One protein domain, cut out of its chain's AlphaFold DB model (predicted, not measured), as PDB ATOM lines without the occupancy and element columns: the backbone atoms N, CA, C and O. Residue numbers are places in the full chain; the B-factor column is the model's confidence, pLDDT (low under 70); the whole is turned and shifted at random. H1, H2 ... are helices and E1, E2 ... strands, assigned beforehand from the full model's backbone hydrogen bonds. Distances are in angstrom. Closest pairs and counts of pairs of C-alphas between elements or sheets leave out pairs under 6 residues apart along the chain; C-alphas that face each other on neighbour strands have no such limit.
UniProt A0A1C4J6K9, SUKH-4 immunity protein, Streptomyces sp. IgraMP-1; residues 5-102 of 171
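Overview. This is residues 5 to 102 of the 171 residues of the protein "SUKH-4 immunity protein" of Streptomyces sp. IgraMP-1 (UniProt A0A1C4J6K9). Five antiparallel strands make one sheet curled like part of a barrel, with a small helical hairpin of H1 and H2 at one end and the long E4 to E5 loop reaching away at the other. The printed part has 98 residues with two named helices, then five named strands; the sheet, in order E1 E2 E3 E4 E5, is a meander, each strand the antiparallel neighbour of the one before. The class is mixed, helices and strands, with under half of the residues in named elements. The whole is compact, with a radius of gyration of the C-alphas of 13.1 A and spans of 41 by 28 by 23 A.

Arrangement. Start at residues 6 to 7, which pair antiparallel with residues 33 to 34. H1, residues 11 to 17, and H2, residues 23 to 30, form a hairpin and touch, Gly 11 and Val 29 having the closest C-alphas at 5.6 A; they run opposite ways at a shallow tilt of 29 degrees. In both, every O i to N i+4 pair is within hydrogen-bond range. H1 is only just on the strongly twisted sheet, with 5 pairs of C-alphas within 10 A, and only grazes it with residues 14 to 17; H2 is not on it. Edge strand E1, residues 51 to 54, forms a hairpin with E2, residues 57 to 64: look for N 52 and O 59, 2.9 A. E2 and E3, residues 71 to 75, form a hairpin with N 60 and O 74 at 2.8 A. E3 and E4, residues 81 to 84, form another, N 73 and O 82 at 2.8 A. E4 and edge strand E5, residues 96 to 100, form a hairpin too, with N 83 and O 97 at 2.8 A.

Along the chain. Find C-alpha 11 at (196.443, 173.321, 191.240), where H1 begins; H1 and H2 each measure 9.8 A. E2 runs 18.9 A and bends by 57 degrees at residue 60; E3 runs 12.7 A. E5 runs 12.5 A to C-alpha 100 at (208.188, 180.537, 175.303).

Size, cuts and confidence. The farthest C-alphas, of Gly 22 and Gly 90, are 41.5 A apart. The printed part has no cut; the links H2 to E1 and E4 to E5 are long. Look for pLDDT under 70 at residues 19 to 21 and 87 to 93.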
ATOM      1  N   SER A   5     186.913 176.589 175.959       84.19
ATOM      2  CA  SER A   5     188.095 176.303 175.148       84.19
ATOM      3  C   SER A   5     189.375 176.414 175.958       84.19
ATOM      4  O   SER A   5     190.340 175.770 175.588       84.19
ATOM      5  N   TRP A   6     189.379 177.141 177.081       93.44
ATOM      6  CA  TRP A   6     190.503 177.272 178.010       93.44
ATOM      7  C   TRP A   6     190.140 176.665 179.357       93.44
ATOM      8  O   TRP A   6     189.152 177.062 179.970       93.44
ATOM      9  N   LEU A   7     190.946 175.712 179.820       93.69
ATOM     10  CA  LEU A   7     190.695 175.010 181.074       93.69
ATOM     11  C   LEU A   7     191.879 175.154 182.031       93.69
ATOM     12  O   LEU A   7     193.031 175.143 181.589       93.69
ATOM     13  N   PRO A   8     191.634 175.207 183.349       93.81
ATOM     14  CA  PRO A   8     192.702 175.205 184.338       93.81
ATOM     15  C   PRO A   8     193.411 173.842 184.424       93.81
ATOM     16  O   PRO A   8     192.917 172.816 183.943       93.81
ATOM     17  N   TYR A   9     194.590 173.835 185.044       92.25
ATOM     18  CA  TYR A   9     195.283 172.625 185.497       92.25
ATOM     19  C   TYR A   9     194.944 172.322 186.960       92.25
ATOM     20  O   TYR A   9     194.492 173.195 187.706       92.25
ATOM     21  N   ASP A  10     195.192 171.084 187.395       91.31
ATOM     22  CA  ASP A  10     195.056 170.708 188.804       91.31
ATOM     23  C   ASP A  10     196.081 171.471 189.661       91.31
ATOM     24  O   ASP A  10     197.269 171.145 189.696       91.31
ATOM     25  N   GLY A  11     195.602 172.484 190.387       87.06
ATOM     26  CA  GLY A  11     196.443 173.321 191.240       87.06
ATOM     27  C   GLY A  11     197.082 172.585 192.416       87.06
ATOM     28  O   GLY A  11     198.175 172.957 192.839       87.06
ATOM     29  N   VAL A  12     196.460 171.517 192.930       88.38
ATOM     30  CA  VAL A  12     197.035 170.713 194.021       88.38
ATOM     31  C   VAL A  12     198.201 169.882 193.497       88.38
ATOM     32  O   VAL A  12     199.234 169.784 194.163       88.38
ATOM     33  N   ALA A  13     198.054 169.291 192.311       89.88
ATOM     34  CA  ALA A  13     199.137 168.581 191.645       89.88
ATOM     35  C   ALA A  13     200.277 169.540 191.271       89.88
ATOM     36  O   ALA A  13     201.435 169.261 191.587       89.88
ATOM     37  N   LEU A  14     199.955 170.703 190.696       88.50
ATOM     38  CA  LEU A  14     200.945 171.695 190.277       88.50
ATOM     39  C   LEU A  14     201.760 172.247 191.456       88.50
ATOM     40  O   LEU A  14     202.990 172.297 191.394       88.50
ATOM     41  N   ALA A  15     201.096 172.590 192.564       87.38
ATOM     42  CA  ALA A  15     201.742 173.123 193.765       87.38
ATOM     43  C   ALA A  15     202.714 172.131 194.429       87.38
ATOM     44  O   ALA A  15     203.607 172.538 195.169       87.38
ATOM     45  N   ARG A  16     202.567 170.824 194.174       88.06
ATOM     46  CA  ARG A  16     203.526 169.801 194.630       88.06
ATOM     47  C   ARG A  16     204.765 169.712 193.746       88.06
ATOM     48  O   ARG A  16     205.783 169.186 194.189       88.06
ATOM     49  N   LEU A  17     204.665 170.159 192.497       86.19
ATOM     50  CA  LEU A  17     205.718 170.029 191.495       86.19
ATOM     51  C   LEU A  17     206.579 171.285 191.404       86.19
ATOM     52  O   LEU A  17     207.790 171.144 191.267       86.19
ATOM     53  N   VAL A  18     205.984 172.475 191.510       78.25
ATOM     54  CA  VAL A  18     206.663 173.768 191.339       78.25
ATOM     55  C   VAL A  18     207.166 174.289 192.699       78.25
ATOM     56  O   VAL A  18     206.356 174.735 193.510       78.25
ATOM     57  N   PRO A  19     208.486 174.282 192.982       64.94
ATOM     58  CA  PRO A  19     209.025 174.799 194.245       64.94
ATOM     59  C   PRO A  19     209.012 176.338 194.301       64.94
ATOM     60  O   PRO A  19     209.035 176.918 195.385       64.94
ATOM     61  N   ALA A  20     208.980 176.996 193.136       54.56
ATOM     62  CA  ALA A  20     208.986 178.445 192.964       54.56
ATOM     63  C   ALA A  20     207.575 178.980 192.635       54.56
ATOM     64  O   ALA A  20     207.199 179.126 191.482       54.56
ATOM     65  N   GLY A  21     206.799 179.216 193.694       58.31
ATOM     66  CA  GLY A  21     205.862 180.335 193.887       58.31
ATOM     67  C   GLY A  21     204.968 180.853 192.748       58.31
ATOM     68  O   GLY A  21     205.433 181.462 191.793       58.31
ATOM     69  N   GLY A  22     203.660 180.819 193.023       70.69
ATOM     70  CA  GLY A  22     202.702 181.862 192.640       70.69
ATOM     71  C   GLY A  22     202.396 181.923 191.157       70.69
ATOM     72  O   GLY A  22     201.521 181.214 190.700       70.69
ATOM     73  N   GLU A  23     203.117 182.739 190.399       83.75
ATOM     74  CA  GLU A  23     202.679 183.224 189.086       83.75
ATOM     75  C   GLU A  23     202.423 182.118 188.053       83.75
ATOM     76  O   GLU A  23     201.404 182.141 187.372       83.75
ATOM     77  N   VAL A  24     203.293 181.104 187.972       87.75
ATOM     78  CA  VAL A  24     203.084 179.947 187.079       87.75
ATOM     79  C   VAL A  24     201.867 179.127 187.514       87.75
ATOM     80  O   VAL A  24     201.072 178.694 186.680       87.75
ATOM     81  N   VAL A  25     201.709 178.931 188.826       88.50
ATOM     82  CA  VAL A  25     200.566 178.213 189.403       88.50
ATOM     83  C   VAL A  25     199.285 179.013 189.180       88.50
ATOM     84  O   VAL A  25     198.311 178.464 188.684       88.50
ATOM     85  N   ASP A  26     199.299 180.308 189.464       90.31
ATOM     86  CA  ASP A  26     198.181 181.233 189.318       90.31
ATOM     87  C   ASP A  26     197.763 181.358 187.850       90.31
ATOM     88  O   ASP A  26     196.571 181.357 187.547       90.31
ATOM     89  N   ALA A  27     198.716 181.386 186.913       91.69
ATOM     90  CA  ALA A  27     198.429 181.410 185.483       91.69
ATOM     91  C   ALA A  27     197.748 180.115 185.016       91.69
ATOM     92  O   ALA A  27     196.728 180.180 184.322       91.69
ATOM     93  N   LEU A  28     198.277 178.949 185.410       92.75
ATOM     94  CA  LEU A  28     197.755 177.641 184.992       92.75
ATOM     95  C   LEU A  28     196.475 177.225 185.732       92.75
ATOM     96  O   LEU A  28     195.666 176.492 185.169       92.75
ATOM     97  N   VAL A  29     196.263 177.687 186.965       93.12
ATOM     98  CA  VAL A  29     195.046 177.427 187.757       93.12
ATOM     99  C   VAL A  29     193.966 178.476 187.490       93.12
ATOM    100  O   VAL A  29     192.783 178.162 187.572       93.12
ATOM    101  N   GLY A  30     194.353 179.712 187.175       91.94
ATOM    102  CA  GLY A  30     193.438 180.813 186.886       91.94
ATOM    103  C   GLY A  30     192.883 180.749 185.467       91.94
ATOM    104  O   GLY A  30     191.715 180.424 185.274       91.94
ATOM    105  N   ARG A  31     193.716 181.076 184.469       92.56
ATOM    106  CA  ARG A  31     193.320 181.050 183.047       92.56
ATOM    107  C   ARG A  31     193.510 179.668 182.422       92.56
ATOM    108  O   ARG A  31     192.710 179.263 181.585       92.56
ATOM    109  N   GLY A  32     194.572 178.965 182.811       94.38
ATOM    110  CA  GLY A  32     194.920 177.675 182.232       94.38
ATOM    111  C   GLY A  32     195.436 177.758 180.797       94.38
ATOM    112  O   GLY A  32     195.993 178.775 180.386       94.38
ATOM    113  N   LEU A  33     195.285 176.672 180.044       95.81
ATOM    114  CA  LEU A  33     195.661 176.597 178.629       95.81
ATOM    115  C   LEU A  33     194.488 176.066 177.798       95.81
ATOM    116  O   LEU A  33     193.613 175.381 178.353       95.81
ATOM    117  N   PRO A  34     194.455 176.382 176.492       94.12
ATOM    118  CA  PRO A  34     193.406 175.909 175.609       94.12
ATOM    119  C   PRO A  34     193.380 174.378 175.537       94.12
ATOM    120  O   PRO A  34     194.424 173.740 175.574       94.12
ATOM    121  N   VAL A  35     192.194 173.779 175.451       93.44
ATOM    122  CA  VAL A  35     192.005 172.338 175.217       93.44
ATOM    123  C   VAL A  35     192.506 171.964 173.828       93.44
ATOM    124  O   VAL A  35     193.218 170.975 173.685       93.44
ATOM    125  N   ASP A  36     192.163 172.789 172.844       92.94
ATOM    126  CA  ASP A  36     192.654 172.748 171.473       92.94
ATOM    127  C   ASP A  36     192.752 174.197 170.977       92.94
ATOM    128  O   ASP A  36     191.764 174.936 170.975       92.94
ATOM    129  N   CYS A  37     193.960 174.617 170.618       91.62
ATOM    130  CA  CYS A  37     194.272 175.937 170.092       91.62
ATOM    131  C   CYS A  37     194.466 175.868 168.580       91.62
ATOM    132  O   CYS A  37     195.551 176.158 168.080       91.62
ATOM    133  N   CYS A  38     193.439 175.423 167.857       88.69
ATOM    134  CA  CYS A  38     193.517 175.248 166.409       88.69
ATOM    135  C   CYS A  38     194.736 174.396 166.030       88.69
ATOM    136  O   CYS A  38     195.574 174.815 165.233       88.69
ATOM    137  N   ARG A  39     194.859 173.226 166.674       88.12
ATOM    138  CA  ARG A  39     195.860 172.180 166.399       88.12
ATOM    139  C   ARG A  39     197.319 172.514 166.728       88.12
ATOM    140  O   ARG A  39     198.097 171.592 166.967       88.12
ATOM    141  N   VAL A  40     197.683 173.792 166.872       92.31
ATOM    142  CA  VAL A  40     199.045 174.178 167.288       92.31
ATOM    143  C   VAL A  40     199.341 173.755 168.726       92.31
ATOM    144  O   VAL A  40     200.477 173.470 169.076       92.31
ATOM    145  N   PHE A  41     198.315 173.676 169.572       95.25
ATOM    146  CA  PHE A  41     198.430 173.181 170.937       95.25
ATOM    147  C   PHE A  41     197.183 172.394 171.307       95.25
ATOM    148  O   PHE A  41     196.071 172.911 171.228       95.25
ATOM    149  N   VAL A  42     197.372 171.163 171.763       94.56
ATOM    150  CA  VAL A  42     196.308 170.248 172.165       94.56
ATOM    151  C   VAL A  42     196.635 169.689 173.543       94.56
ATOM    152  O   VAL A  42     197.734 169.190 173.792       94.56
ATOM    153  N   ARG A  43     195.677 169.746 174.470       94.06
ATOM    154  CA  ARG A  43     195.827 169.115 175.785       94.06
ATOM    155  C   ARG A  43     195.623 167.614 175.692       94.06
ATOM    156  O   ARG A  43     194.622 167.140 175.162       94.06
ATOM    157  N   ASP A  44     196.521 166.877 176.334       91.56
ATOM    158  CA  ASP A  44     196.362 165.446 176.580       91.56
ATOM    159  C   ASP A  44     196.177 165.198 178.078       91.56
ATOM    160  O   ASP A  44     197.143 165.080 178.834       91.56
ATOM    161  N   ARG A  45     194.914 165.073 178.501       87.12
ATOM    162  CA  ARG A  45     194.545 164.824 179.905       87.12
ATOM    163  C   ARG A  45     195.163 163.556 180.492       87.12
ATOM    164  O   ARG A  45     195.260 163.458 181.711       87.12
ATOM    165  N   GLY A  46     195.542 162.579 179.666       89.06
ATOM    166  CA  GLY A  46     196.204 161.361 180.132       89.06
ATOM    167  C   GLY A  46     197.645 161.600 180.580       89.06
ATOM    168  O   GLY A  46     198.155 160.830 181.390       89.06
ATOM    169  N   ARG A  47     198.268 162.672 180.078       92.81
ATOM    170  CA  ARG A  47     199.691 162.986 180.248       92.81
ATOM    171  C   ARG A  47     199.956 164.297 180.978       92.81
ATOM    172  O   ARG A  47     201.104 164.624 181.267       92.81
ATOM    173  N   GLU A  48     198.916 165.075 181.263       92.81
ATOM    174  CA  GLU A  48     199.038 166.334 181.995       92.81
ATOM    175  C   GLU A  48     199.864 166.173 183.270       92.81
ATOM    176  O   GLU A  48     199.594 165.319 184.116       92.81
ATOM    177  N   LEU A  49     200.863 167.045 183.412       93.62
ATOM    178  CA  LEU A  49     201.764 167.089 184.560       93.62
ATOM    179  C   LEU A  49     202.661 165.852 184.731       93.62
ATOM    180  O   LEU A  49     203.295 165.701 185.780       93.62
ATOM    181  N   GLU A  50     202.784 165.004 183.703       95.38
ATOM    182  CA  GLU A  50     203.885 164.045 183.605       95.38
ATOM    183  C   GLU A  50     205.217 164.775 183.772       95.38
ATOM    184  O   GLU A  50     205.442 165.828 183.180       95.38
ATOM    185  N   VAL A  51     206.109 164.217 184.587       95.25
ATOM    186  CA  VAL A  51     207.396 164.837 184.906       95.25
ATOM    187  C   VAL A  51     208.503 164.179 184.096       95.25
ATOM    188  O   VAL A  51     208.593 162.951 184.047       95.25
ATOM    189  N   ARG A  52     209.406 164.990 183.541       94.12
ATOM    190  CA  ARG A  52     210.607 164.527 182.839       94.12
ATOM    191  C   ARG A  52     211.794 165.457 183.092       94.12
ATOM    192  O   ARG A  52     211.614 166.629 183.396       94.12
ATOM    193  N   GLU A  53     213.011 164.940 182.946       94.25
ATOM    194  CA  GLU A  53     214.224 165.763 182.873       94.25
ATOM    195  C   GLU A  53     214.499 166.177 181.422       94.25
ATOM    196  O   GLU A  53     214.603 165.322 180.539       94.25
ATOM    197  N   LEU A  54     214.620 167.484 181.188       93.12
ATOM    198  CA  LEU A  54     215.104 168.073 179.939       93.12
ATOM    199  C   LEU A  54     216.520 168.629 180.154       93.12
ATOM    200  O   LEU A  54     216.899 168.881 181.300       93.12
ATOM    201  N   PRO A  55     217.292 168.920 179.090       92.31
ATOM    202  CA  PRO A  55     218.573 169.621 179.231       92.31
ATOM    203  C   PRO A  55     218.461 170.959 179.983       92.31
ATOM    204  O   PRO A  55     219.373 171.336 180.714       92.31
ATOM    205  N   ALA A  56     217.321 171.646 179.851       91.12
ATOM    206  CA  ALA A  56     217.011 172.890 180.559       91.12
ATOM    207  C   ALA A  56     216.585 172.688 182.032       91.12
ATOM    208  O   ALA A  56     216.487 173.657 182.783       91.12
ATOM    209  N   GLY A  57     216.336 171.445 182.455       93.69
ATOM    210  CA  GLY A  57     215.966 171.069 183.817       93.69
ATOM    211  C   GLY A  57     214.696 170.223 183.905       93.69
ATOM    212  O   GLY A  57     214.099 169.823 182.903       93.69
ATOM    213  N   ARG A  58     214.268 169.965 185.145       94.75
ATOM    214  CA  ARG A  58     213.051 169.208 185.449       94.75
ATOM    215  C   ARG A  58     211.820 169.943 184.929       94.75
ATOM    216  O   ARG A  58     211.585 171.096 185.297       94.75
ATOM    217  N   ALA A  59     211.020 169.263 184.121       95.50
ATOM    218  CA  ALA A  59     209.883 169.834 183.425       95.50
ATOM    219  C   ALA A  59     208.608 168.997 183.580       95.50
ATOM    220  O   ALA A  59     208.668 167.811 183.917       95.50
ATOM    221  N   VAL A  60     207.459 169.626 183.330       95.50
ATOM    222  CA  VAL A  60     206.137 168.993 183.356       95.50
ATOM    223  C   VAL A  60     205.416 169.151 182.029       95.50
ATOM    224  O   VAL A  60     205.471 170.214 181.414       95.50
ATOM    225  N   PHE A  61     204.734 168.099 181.593       96.31
ATOM    226  CA  PHE A  61     203.979 168.098 180.348       96.31
ATOM    227  C   PHE A  61     202.758 169.024 180.439       96.31
ATOM    228  O   PHE A  61     201.961 168.932 181.380       96.31
ATOM    229  N   LEU A  62     202.608 169.898 179.443       96.44
ATOM    230  CA  LEU A  62     201.465 170.800 179.296       96.44
ATOM    231  C   LEU A  62     200.489 170.314 178.217       96.44
ATOM    232  O   LEU A  62     199.280 170.327 178.440       96.44
ATOM    233  N   GLY A  63     201.010 169.898 177.065       95.56
ATOM    234  CA  GLY A  63     200.224 169.538 175.886       95.56
ATOM    235  C   GLY A  63     201.112 169.074 174.733       95.56
ATOM    236  O   GLY A  63     202.331 168.957 174.876       95.56
ATOM    237  N   ALA A  64     200.503 168.815 173.587       95.19
ATOM    238  CA  ALA A  64     201.161 168.367 172.369       95.19
ATOM    239  C   ALA A  64     200.803 169.260 171.179       95.19
ATOM    240  O   ALA A  64     199.809 169.979 171.211       95.19
ATOM    241  N   PHE A  65     201.622 169.213 170.138       92.38
ATOM    242  CA  PHE A  65     201.215 169.637 168.802       92.38
ATOM    243  C   PHE A  65     200.277 168.570 168.205       92.38
ATOM    244  O   PHE A  65     200.253 167.435 168.691       92.38
ATOM    245  N   GLU A  66     199.503 168.897 167.169       87.75
ATOM    246  CA  GLU A  66     198.505 167.978 166.590       87.75
ATOM    247  C   GLU A  66     199.046 166.618 166.140       87.75
ATOM    248  O   GLU A  66     198.308 165.633 166.146       87.75
ATOM    249  N   ASP A  67     200.331 166.538 165.789       83.25
ATOM    250  CA  ASP A  67     200.978 165.284 165.406       83.25
ATOM    251  C   ASP A  67     201.074 164.276 166.570       83.25
ATOM    252  O   ASP A  67     201.299 163.087 166.341       83.25
ATOM    253  N   GLY A  68     200.896 164.726 167.819       81.19
ATOM    254  CA  GLY A  68     201.067 163.928 169.036       81.19
ATOM    255  C   GLY A  68     202.520 163.516 169.315       81.19
ATOM    256  O   GLY A  68     202.789 162.788 170.274       81.19
ATOM    257  N   VAL A  69     203.454 163.978 168.486       85.12
ATOM    258  CA  VAL A  69     204.880 163.651 168.478       85.12
ATOM    259  C   VAL A  69     205.663 164.783 169.140       85.12
ATOM    260  O   VAL A  69     206.469 164.543 170.045       85.12
ATOM    261  N   ASN A  70     205.388 166.024 168.746       91.50
ATOM    262  CA  ASN A  70     205.961 167.215 169.352       91.50
ATOM    263  C   ASN A  70     205.165 167.603 170.604       91.50
ATOM    264  O   ASN A  70     203.935 167.580 170.618       91.50
ATOM    265  N   SER A  71     205.858 167.936 171.693       95.12
ATOM    266  CA  SER A  71     205.205 168.182 172.987       95.12
ATOM    267  C   SER A  71     205.755 169.379 173.740       95.12
ATOM    268  O   SER A  71     206.950 169.641 173.684       95.12
ATOM    269  N   TYR A  72     204.878 170.073 174.465       97.00
ATOM    270  CA  TYR A  72     205.149 171.286 175.232       97.00
ATOM    271  C   TYR A  72     205.371 170.951 176.705       97.00
ATOM    272  O   TYR A  72     204.534 170.309 177.348       97.00
ATOM    273  N   TRP A  73     206.481 171.430 177.253       96.81
ATOM    274  CA  TRP A  73     206.935 171.118 178.601       96.81
ATOM    275  C   TRP A  73     207.321 172.383 179.357       96.81
ATOM    276  O   TRP A  73     208.158 173.158 178.908       96.81
ATOM    277  N   LEU A  74     206.749 172.567 180.539       96.19
ATOM    278  CA  LEU A  74     207.081 173.650 181.457       96.19
ATOM    279  C   LEU A  74     208.284 173.264 182.314       96.19
ATOM    280  O   LEU A  74     208.178 172.358 183.138       96.19
ATOM    281  N   VAL A  75     209.398 173.980 182.189       94.81
ATOM    282  CA  VAL A  75     210.567 173.813 183.061       94.81
ATOM    283  C   VAL A  75     210.282 174.449 184.420       94.81
ATOM    284  O   VAL A  75     210.111 175.660 184.541       94.81
ATOM    285  N   LEU A  76     210.264 173.634 185.474       91.12
ATOM    286  CA  LEU A  76     209.823 174.033 186.816       91.12
ATOM    287  C   LEU A  76     210.747 175.056 187.488       91.12
ATOM    288  O   LEU A  76     210.314 175.784 188.378       91.12
ATOM    289  N   GLY A  77     212.026 175.074 187.105       88.81
ATOM    290  CA  GLY A  77     213.024 175.980 187.676       88.81
ATOM    291  C   GLY A  77     212.981 177.396 187.102       88.81
ATOM    292  O   GLY A  77     213.344 178.333 187.805       88.81
ATOM    293  N   SER A  78     212.549 177.552 185.846       90.62
ATOM    294  CA  SER A  78     212.561 178.835 185.130       90.62
ATOM    295  C   SER A  78     211.173 179.355 184.762       90.62
ATOM    296  O   SER A  78     211.027 180.546 184.524       90.62
ATOM    297  N   GLY A  79     210.158 178.491 184.698       92.06
ATOM    298  CA  GLY A  79     208.832 178.842 184.185       92.06
ATOM    299  C   GLY A  79     208.739 178.875 182.654       92.06
ATOM    300  O   GLY A  79     207.652 179.106 182.125       92.06
ATOM    301  N   ALA A  80     209.848 178.617 181.954       95.19
ATOM    302  CA  ALA A  80     209.910 178.589 180.499       95.19
ATOM    303  C   ALA A  80     209.226 177.347 179.925       95.19
ATOM    304  O   ALA A  80     209.226 176.277 180.541       95.19
ATOM    305  N   VAL A  81     208.697 177.476 178.712       96.94
ATOM    306  CA  VAL A  81     208.075 176.379 177.973       96.94
ATOM    307  C   VAL A  81     208.997 175.946 176.846       96.94
ATOM    308  O   VAL A  81     209.417 176.751 176.021       96.94
ATOM    309  N   TRP A  82     209.295 174.655 176.821       96.50
ATOM    310  CA  TRP A  82     210.167 174.008 175.854       96.50
ATOM    311  C   TRP A  82     209.383 173.001 175.028       96.50
ATOM    312  O   TRP A  82     208.484 172.336 175.545       96.50
ATOM    313  N   MET A  83     209.757 172.852 173.764       94.94
ATOM    314  CA  MET A  83     209.267 171.781 172.918       94.94
ATOM    315  C   MET A  83     210.268 170.636 172.905       94.94
ATOM    316  O   MET A  83     211.467 170.822 172.702       94.94
ATOM    317  N   VAL A  84     209.742 169.436 173.115       93.75
ATOM    318  CA  VAL A  84     210.441 168.185 172.853       93.75
ATOM    319  C   VAL A  84     209.997 167.708 171.481       93.75
ATOM    320  O   VAL A  84     208.816 167.401 171.291       93.75
ATOM    321  N   ARG A  85     210.941 167.646 170.540       89.81
ATOM    322  CA  ARG A  85     210.699 167.124 169.195       89.81
ATOM    323  C   ARG A  85     210.685 165.600 169.239       89.81
ATOM    324  O   ARG A  85     211.560 164.981 169.849       89.81
ATOM    325  N   GLY A  86     209.659 164.991 168.656       73.38
ATOM    326  CA  GLY A  86     209.510 163.533 168.665       73.38
ATOM    327  C   GLY A  86     209.941 162.844 167.365       73.38
ATOM    328  O   GLY A  86     210.050 161.620 167.356       73.38
ATOM    329  N   TYR A  87     210.205 163.599 166.293       64.69
ATOM    330  CA  TYR A  87     210.791 163.047 165.075       64.69
ATOM    331  C   TYR A  87     212.291 162.861 165.264       64.69
ATOM    332  O   TYR A  87     213.048 163.810 165.457       64.69
ATOM    333  N   ASP A  88     212.684 161.596 165.258       52.53
ATOM    334  CA  ASP A  88     214.061 161.166 165.154       52.53
ATOM    335  C   ASP A  88     214.327 160.900 163.666       52.53
ATOM    336  O   ASP A  88     214.082 159.799 163.164       52.53
ATOM    337  N   ASP A  89     214.744 161.930 162.928       48.00
ATOM    338  CA  ASP A  89     215.005 161.860 161.484       48.00
ATOM    339  C   ASP A  89     216.299 161.077 161.169       48.00
ATOM    340  O   ASP A  89     217.166 161.532 160.422       48.00
ATOM    341  N   GLY A  90     216.452 159.873 161.732       47.94
ATOM    342  CA  GLY A  90     217.528 158.943 161.385       47.94
ATOM    343  C   GLY A  90     218.397 158.432 162.538       47.94
ATOM    344  O   GLY A  90     219.567 158.137 162.300       47.94
ATOM    345  N   GLY A  91     217.870 158.283 163.756       50.25
ATOM    346  CA  GLY A  91     218.631 157.760 164.901       50.25
ATOM    347  C   GLY A  91     219.534 158.803 165.572       50.25
ATOM    348  O   GLY A  91     220.555 158.447 166.164       50.25
ATOM    349  N   GLY A  92     219.191 160.080 165.411       54.25
ATOM    350  CA  GLY A  92     219.790 161.229 166.068       54.25
ATOM    351  C   GLY A  92     219.260 161.472 167.484       54.25
ATOM    352  O   GLY A  92     218.362 160.808 167.998       54.25
ATOM    353  N   GLU A  93     219.881 162.434 168.161       61.94
ATOM    354  CA  GLU A  93     219.470 162.847 169.500       61.94
ATOM    355  C   GLU A  93     218.119 163.574 169.455       61.94
ATOM    356  O   GLU A  93     217.854 164.375 168.561       61.94
ATOM    357  N   GLN A  94     217.271 163.310 170.451       77.50
ATOM    358  CA  GLN A  94     216.003 164.010 170.635       77.50
ATOM    359  C   GLN A  94     216.217 165.532 170.666       77.50
ATOM    360  O   GLN A  94     216.997 166.028 171.478       77.50
ATOM    361  N   GLY A  95     215.503 166.260 169.804       86.94
ATOM    362  CA  GLY A  95     215.576 167.717 169.731       86.94
ATOM    363  C   GLY A  95     214.832 168.405 170.878       86.94
ATOM    364  O   GLY A  95     213.739 167.983 171.269       86.94
ATOM    365  N   TYR A  96     215.413 169.492 171.385       91.00
ATOM    366  CA  TYR A  96     214.811 170.366 172.391       91.00
ATOM    367  C   TYR A  96     214.956 171.814 171.942       91.00
ATOM    368  O   TYR A  96     216.061 172.247 171.625       91.00
ATOM    369  N   GLU A  97     213.867 172.569 171.961       92.31
ATOM    370  CA  GLU A  97     213.872 173.991 171.606       92.31
ATOM    371  C   GLU A  97     213.057 174.800 172.619       92.31
ATOM    372  O   GLU A  97     212.094 174.299 173.208       92.31
ATOM    373  N   LEU A  98     213.450 176.053 172.839       94.19
ATOM    374  CA  LEU A  98     212.657 176.994 173.619       94.19
ATOM    375  C   LEU A  98     211.447 177.428 172.782       94.19
ATOM    376  O   LEU A  98     211.603 177.813 171.626       94.19
ATOM    377  N   VAL A  99     210.256 177.389 173.377       96.19
ATOM    378  CA  VAL A  99     209.017 177.842 172.729       96.19
ATOM    379  C   VAL A  99     208.558 179.167 173.306       96.19
ATOM    380  O   VAL A  99     208.224 180.072 172.558       96.19
ATOM    381  N   ASN A 100     208.549 179.296 174.631       97.31
ATOM    382  CA  ASN A 100     208.188 180.537 175.303       97.31
ATOM    383  C   ASN A 100     209.066 180.753 176.528       97.31
ATOM    384  O   ASN A 100     209.388 179.805 177.250       97.31
ATOM    385  N   SER A 101     209.395 182.010 176.805       95.50
ATOM    386  CA  SER A 101     210.140 182.399 178.006       95.50
ATOM    387  C   SER A 101     209.337 182.140 179.285       95.50
ATOM    388  O   SER A 101     209.910 181.916 180.351       95.50
ATOM    389  N   SER A 102     208.001 182.122 179.186       95.06
ATOM    390  CA  SER A 102     207.095 181.916 180.315       95.06
ATOM    391  C   SER A 102     205.738 181.332 179.905       95.06
ATOM    392  O   SER A 102     205.314 181.421 178.752       95.06
TER     393      SER A 102